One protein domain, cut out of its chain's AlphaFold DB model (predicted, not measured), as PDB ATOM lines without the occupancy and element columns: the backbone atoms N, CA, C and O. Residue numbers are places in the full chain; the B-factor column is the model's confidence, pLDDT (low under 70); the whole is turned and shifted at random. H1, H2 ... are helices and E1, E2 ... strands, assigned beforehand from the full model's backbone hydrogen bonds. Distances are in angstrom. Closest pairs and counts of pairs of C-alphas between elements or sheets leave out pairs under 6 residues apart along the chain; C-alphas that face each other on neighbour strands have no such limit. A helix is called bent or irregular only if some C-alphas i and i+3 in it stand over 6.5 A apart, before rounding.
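AT A GLANCE: This is residues 117 to 160 of the 267 residues of an uncharacterized protein of Nothophytophthora sp. Chile5 (UniProt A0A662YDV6). A two-stranded hairpin, E1 and E2, makes one end of a long thin model, and the single helix H1 sticks out as an arm at the other end, with E1 following it nearly end to end after a tight link of 4 residues, and with no core between helix and hairpin. The printed part has 44 residues, with one named helix and two named strands in the order H1, E1, E2; the class is mixed, helices and strands. The sheet has the order E1 - E2 and is antiparallel. The whole is extended, with a radius of gyration of the C-alphas of 18.1 A, and spans 56 by 19 by 11 A.

HOW THE PARTS SIT: E1, residues 139 to 146, and E2, residues 151 to 158, form a hairpin of antiparallel strands, with 147 degrees between their N-to-C directions. C-alphas 144 and 152 face each other at 4.5 A, and C-alphas 140 and 156 at 4.6 A. N 143 and O 153 are within hydrogen-bond range at 2.9 A, as are N 155 and O 141 at 2.8 A. H1, residues 121 to 134, is apart from E2. Residues 119 to 126 and 128 to 135 stand free. In H1 every O i to N i+4 pair is within hydrogen-bond range.

IN THESE COORDINATES: E1 measures 21.5 A from first to last C-alpha and begins at C-alpha 139 (-81.969, -157.780, -149.639). E2 measures 21.6 A and ends at C-alpha 158 (-75.721, -159.095, -150.260). H1 measures 19.9 A, is not bent, and begins at C-alpha 121 (-82.258, -151.023, -121.069).

THE WHOLE: The outline is only just a rod; the two C-alphas farthest apart, those of Glu 119 and Val 148, are 56.4 A apart. The printed part has no cut. The links H1 to E1 and E1 to E2 are tight, with 4 residues each. The mean pLDDT of the printed part is 72.7; residues 134 to 143, residue 151 and residues 155 to 160 are under 70.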
ATOM      1  N   GLN A 117     -92.556-153.321-124.211       86.12
ATOM      2  CA  GLN A 117     -92.204-152.633-122.968       86.12
ATOM      3  C   GLN A 117     -91.140-153.430-122.212       86.12
ATOM      4  O   GLN A 117     -91.230-154.653-122.126       86.12
ATOM      5  N   PHE A 118     -90.144-152.733-121.662       89.25
ATOM      6  CA  PHE A 118     -88.987-153.343-121.006       89.25
ATOM      7  C   PHE A 118     -88.723-152.663-119.664       89.25
ATOM      8  O   PHE A 118     -88.706-151.438-119.581       89.25
ATOM      9  N   GLU A 119     -88.482-153.465-118.627       85.69
ATOM     10  CA  GLU A 119     -88.207-152.986-117.264       85.69
ATOM     11  C   GLU A 119     -86.848-152.271-117.153       85.69
ATOM     12  O   GLU A 119     -86.627-151.474-116.243       85.69
ATOM     13  N   SER A 120     -85.927-152.527-118.093       89.94
ATOM     14  CA  SER A 120     -84.615-151.882-118.164       89.94
ATOM     15  C   SER A 120     -84.026-151.886-119.582       89.94
ATOM     16  O   SER A 120     -84.433-152.657-120.455       89.94
ATOM     17  N   TRP A 121     -83.011-151.044-119.808       85.00
ATOM     18  CA  TRP A 121     -82.258-151.023-121.069       85.00
ATOM     19  C   TRP A 121     -81.496-152.328-121.335       85.00
ATOM     20  O   TRP A 121     -81.365-152.724-122.490       85.00
ATOM     21  N   ASP A 122     -81.034-153.022-120.295       87.38
ATOM     22  CA  ASP A 122     -80.342-154.307-120.448       87.38
ATOM     23  C   ASP A 122     -81.298-155.421-120.888       87.38
ATOM     24  O   ASP A 122     -80.937-156.252-121.732       87.38
ATOM     25  N   ALA A 123     -82.538-155.403-120.385       83.25
ATOM     26  CA  ALA A 123     -83.598-156.300-120.836       83.25
ATOM     27  C   ALA A 123     -83.948-156.040-122.311       83.25
ATOM     28  O   ALA A 123     -83.984-156.976-123.110       83.25
ATOM     29  N   PHE A 124     -84.091-154.766-122.695       86.19
ATOM     30  CA  PHE A 124     -84.300-154.366-124.089       86.19
ATOM     31  C   PHE A 124     -83.169-154.841-125.013       86.19
ATOM     32  O   PHE A 124     -83.425-155.457-126.046       86.19
ATOM     33  N   HIS A 125     -81.906-154.605-124.651       81.19
ATOM     34  CA  HIS A 125     -80.773-155.022-125.480       81.19
ATOM     35  C   HIS A 125     -80.660-156.544-125.598       81.19
ATOM     36  O   HIS A 125     -80.311-157.051-126.665       81.19
ATOM     37  N   SER A 126     -80.953-157.279-124.523       85.19
ATOM     38  CA  SER A 126     -80.954-158.746-124.538       85.19
ATOM     39  C   SER A 126     -82.059-159.291-125.441       85.19
ATOM     40  O   SER A 126     -81.800-160.183-126.253       85.19
ATOM     41  N   PHE A 127     -83.254-158.699-125.363       86.25
ATOM     42  CA  PHE A 127     -84.370-159.007-126.249       86.25
ATOM     43  C   PHE A 127     -84.016-158.738-127.715       86.25
ATOM     44  O   PHE A 127     -84.082-159.656-128.528       86.25
ATOM     45  N   ILE A 128     -83.549-157.530-128.053       81.50
ATOM     46  CA  ILE A 128     -83.184-157.171-129.433       81.50
ATOM     47  C   ILE A 128     -82.068-158.067-129.970       81.50
ATOM     48  O   ILE A 128     -82.145-158.516-131.108       81.50
ATOM     49  N   ARG A 129     -81.057-158.406-129.162       79.12
ATOM     50  CA  ARG A 129     -79.978-159.312-129.587       79.12
ATOM     51  C   ARG A 129     -80.500-160.710-129.925       79.12
ATOM     52  O   ARG A 129     -80.037-161.312-130.892       79.12
ATOM     53  N   ASN A 130     -81.450-161.226-129.148       81.38
ATOM     54  CA  ASN A 130     -82.080-162.517-129.423       81.38
ATOM     55  C   ASN A 130     -83.024-162.442-130.628       81.38
ATOM     56  O   ASN A 130     -82.979-163.320-131.483       81.38
ATOM     57  N   TYR A 131     -83.800-161.367-130.748       79.94
ATOM     58  CA  TYR A 131     -84.680-161.125-131.888       79.94
ATOM     59  C   TYR A 131     -83.898-161.015-133.204       79.94
ATOM     60  O   TYR A 131     -84.251-161.639-134.201       79.94
ATOM     61  N   MET A 132     -82.778-160.288-133.208       72.56
ATOM     62  CA  MET A 132     -81.889-160.166-134.370       72.56
ATOM     63  C   MET A 132     -81.189-161.481-134.725       72.56
ATOM     64  O   MET A 132     -80.888-161.716-135.885       72.56
ATOM     65  N   ARG A 133     -80.953-162.377-133.758       70.06
ATOM     66  CA  ARG A 133     -80.484-163.743-134.056       70.06
ATOM     67  C   ARG A 133     -81.542-164.599-134.750       70.06
ATOM     68  O   ARG A 133     -81.193-165.565-135.419       70.06
ATOM     69  N   GLN A 134     -82.816-164.270-134.557       65.31
ATOM     70  CA  GLN A 134     -83.956-164.999-135.112       65.31
ATOM     71  C   GLN A 134     -84.505-164.359-136.396       65.31
ATOM     72  O   GLN A 134     -85.295-164.988-137.095       65.31
ATOM     73  N   SER A 135     -84.094-163.131-136.725       63.78
ATOM     74  CA  SER A 135     -84.561-162.388-137.895       63.78
ATOM     75  C   SER A 135     -83.394-162.022-138.811       63.78
ATOM     76  O   SER A 135     -82.434-161.372-138.408       63.78
ATOM     77  N   TYR A 136     -83.485-162.426-140.077       58.44
ATOM     78  CA  TYR A 136     -82.527-162.049-141.111       58.44
ATOM     79  C   TYR A 136     -83.185-161.046-142.059       58.44
ATOM     80  O   TYR A 136     -84.244-161.326-142.620       58.44
ATOM     81  N   GLN A 137     -82.562-159.885-142.271       54.62
ATOM     82  CA  GLN A 137     -82.927-159.007-143.385       54.62
ATOM     83  C   GLN A 137     -82.226-159.497-144.652       54.62
ATOM     84  O   GLN A 137     -81.003-159.421-144.767       54.62
ATOM     85  N   ILE A 138     -83.004-159.994-145.613       56.44
ATOM     86  CA  ILE A 138     -82.499-160.403-146.924       56.44
ATOM     87  C   ILE A 138     -82.842-159.304-147.931       56.44
ATOM     88  O   ILE A 138     -84.006-159.100-148.270       56.44
ATOM     89  N   ASN A 139     -81.820-158.621-148.453       55.47
ATOM     90  CA  ASN A 139     -81.969-157.780-149.639       55.47
ATOM     91  C   ASN A 139     -81.996-158.692-150.873       55.47
ATOM     92  O   ASN A 139     -80.957-159.065-151.425       55.47
ATOM     93  N   ALA A 140     -83.202-159.096-151.255       58.00
ATOM     94  CA  ALA A 140     -83.482-159.945-152.401       58.00
ATOM     95  C   ALA A 140     -83.995-159.100-153.574       58.00
ATOM     96  O   ALA A 140     -84.920-158.306-153.411       58.00
ATOM     97  N   CYS A 141     -83.441-159.301-154.770       57.28
ATOM     98  CA  CYS A 141     -84.092-158.874-156.006       57.28
ATOM     99  C   CYS A 141     -84.635-160.096-156.749       57.28
ATOM    100  O   CYS A 141     -84.019-161.162-156.768       57.28
ATOM    101  N   VAL A 142     -85.817-159.950-157.345       65.19
ATOM    102  CA  VAL A 142     -86.422-161.005-158.156       65.19
ATOM    103  C   VAL A 142     -85.899-160.861-159.580       65.19
ATOM    104  O   VAL A 142     -86.070-159.816-160.207       65.19
ATOM    105  N   GLN A 143     -85.248-161.903-160.086       67.56
ATOM    106  CA  GLN A 143     -84.777-161.973-161.461       67.56
ATOM    107  C   GLN A 143     -85.618-162.992-162.229       67.56
ATOM    108  O   GLN A 143     -85.777-164.130-161.796       67.56
ATOM    109  N   VAL A 144     -86.141-162.594-163.389       76.25
ATOM    110  CA  VAL A 144     -86.769-163.535-164.323       76.25
ATOM    111  C   VAL A 144     -85.660-164.364-164.965       76.25
ATOM    112  O   VAL A 144     -84.802-163.809-165.656       76.25
ATOM    113  N   VAL A 145     -85.659-165.666-164.697       73.19
ATOM    114  CA  VAL A 145     -84.686-166.630-165.232       73.19
ATOM    115  C   VAL A 145     -85.192-167.226-166.539       73.19
ATOM    116  O   VAL A 145     -84.414-167.362-167.478       73.19
ATOM    117  N   ASP A 146     -86.497-167.485-166.629       76.31
ATOM    118  CA  ASP A 146     -87.152-167.906-167.864       76.31
ATOM    119  C   ASP A 146     -88.380-167.033-168.137       76.31
ATOM    120  O   ASP A 146     -89.242-166.857-167.274       76.31
ATOM    121  N   LYS A 147     -88.436-166.456-169.340       70.38
ATOM    122  CA  LYS A 147     -89.518-165.567-169.781       70.38
ATOM    123  C   LYS A 147     -90.702-166.330-170.372       70.38
ATOM    124  O   LYS A 147     -91.777-165.746-170.463       70.38
ATOM    125  N   VAL A 148     -90.498-167.577-170.798       72.31
ATOM    126  CA  VAL A 148     -91.532-168.403-171.435       72.31
ATOM    127  C   VAL A 148     -92.362-169.099-170.361       72.31
ATOM    128  O   VAL A 148     -93.580-168.950-170.349       72.31
ATOM    129  N   ASP A 149     -91.694-169.725-169.392       76.81
ATOM    130  CA  ASP A 149     -92.343-170.406-168.264       76.81
ATOM    131  C   ASP A 149     -92.494-169.501-167.020       76.81
ATOM    132  O   ASP A 149     -92.811-169.981-165.934       76.81
ATOM    133  N   LEU A 150     -92.241-168.187-167.161       72.19
ATOM    134  CA  LEU A 150     -92.283-167.166-166.093       72.19
ATOM    135  C   LEU A 150     -91.627-167.637-164.784       72.19
ATOM    136  O   LEU A 150     -92.172-167.487-163.689       72.19
ATOM    137  N   THR A 151     -90.432-168.214-164.888       67.56
ATOM    138  CA  THR A 151     -89.696-168.695-163.720       67.56
ATOM    139  C   THR A 151     -88.889-167.553-163.118       67.56
ATOM    140  O   THR A 151     -87.996-166.984-163.756       67.56
ATOM    141  N   PHE A 152     -89.194-167.220-161.869       76.69
ATOM    142  CA  PHE A 152     -88.508-166.191-161.100       76.69
ATOM    143  C   PHE A 152     -87.509-166.836-160.138       76.69
ATOM    144  O   PHE A 152     -87.853-167.775-159.423       76.69
ATOM    145  N   ALA A 153     -86.289-166.310-160.072       72.06
ATOM    146  CA  ALA A 153     -85.334-166.644-159.023       72.06
ATOM    147  C   ALA A 153     -85.116-165.445-158.107       72.06
ATOM    148  O   ALA A 153     -85.010-164.297-158.547       72.06
ATOM    149  N   VAL A 154     -85.011-165.727-156.812       72.50
ATOM    150  CA  VAL A 154     -84.582-164.744-155.824       72.50
ATOM    151  C   VAL A 154     -83.060-164.667-155.863       72.50
ATOM    152  O   VAL A 154     -82.372-165.615-155.487       72.50
ATOM    153  N   ARG A 155     -82.521-163.531-156.309       66.75
ATOM    154  CA  ARG A 155     -81.087-163.253-156.250       66.75
ATOM    155  C   ARG A 155     -80.792-162.476-154.975       66.75
ATOM    156  O   ARG A 155     -81.105-161.292-154.860       66.75
ATOM    157  N   VAL A 156     -80.169-163.148-154.015       67.88
ATOM    158  CA  VAL A 156     -79.634-162.499-152.814       67.88
ATOM    159  C   VAL A 156     -78.329-161.809-153.205       67.88
ATOM    160  O   VAL A 156     -77.346-162.469-153.526       67.88
ATOM    161  N   THR A 157     -78.325-160.474-153.254       65.44
ATOM    162  CA  THR A 157     -77.164-159.705-153.750       65.44
ATOM    163  C   THR A 157     -76.155-159.358-152.668       65.44
ATOM    164  O   THR A 157     -75.007-159.053-152.975       65.44
ATOM    165  N   SER A 158     -76.580-159.358-151.408       57.84
ATOM    166  CA  SER A 158     -75.721-159.095-150.260       57.84
ATOM    167  C   SER A 158     -76.387-159.647-149.008       57.84
ATOM    168  O   SER A 158     -77.568-159.390-148.774       57.84
ATOM    169  N   ALA A 159     -75.619-160.389-148.216       60.34
ATOM    170  CA  ALA A 159     -75.991-160.825-146.882       60.34
ATOM    171  C   ALA A 159     -74.872-160.390-145.934       60.34
ATOM    172  O   ALA A 159     -73.782-160.959-145.941       60.34
ATOM    173  N   GLN A 160     -75.122-159.337-145.158       62.31
ATOM    174  CA  GLN A 160     -74.220-158.908-144.093       62.31
ATOM    175  C   GLN A 160     -74.744-159.478-142.782       62.31
ATOM    176  O   GLN A 160     -75.690-158.952-142.205       62.31
TER     177      GLN A 160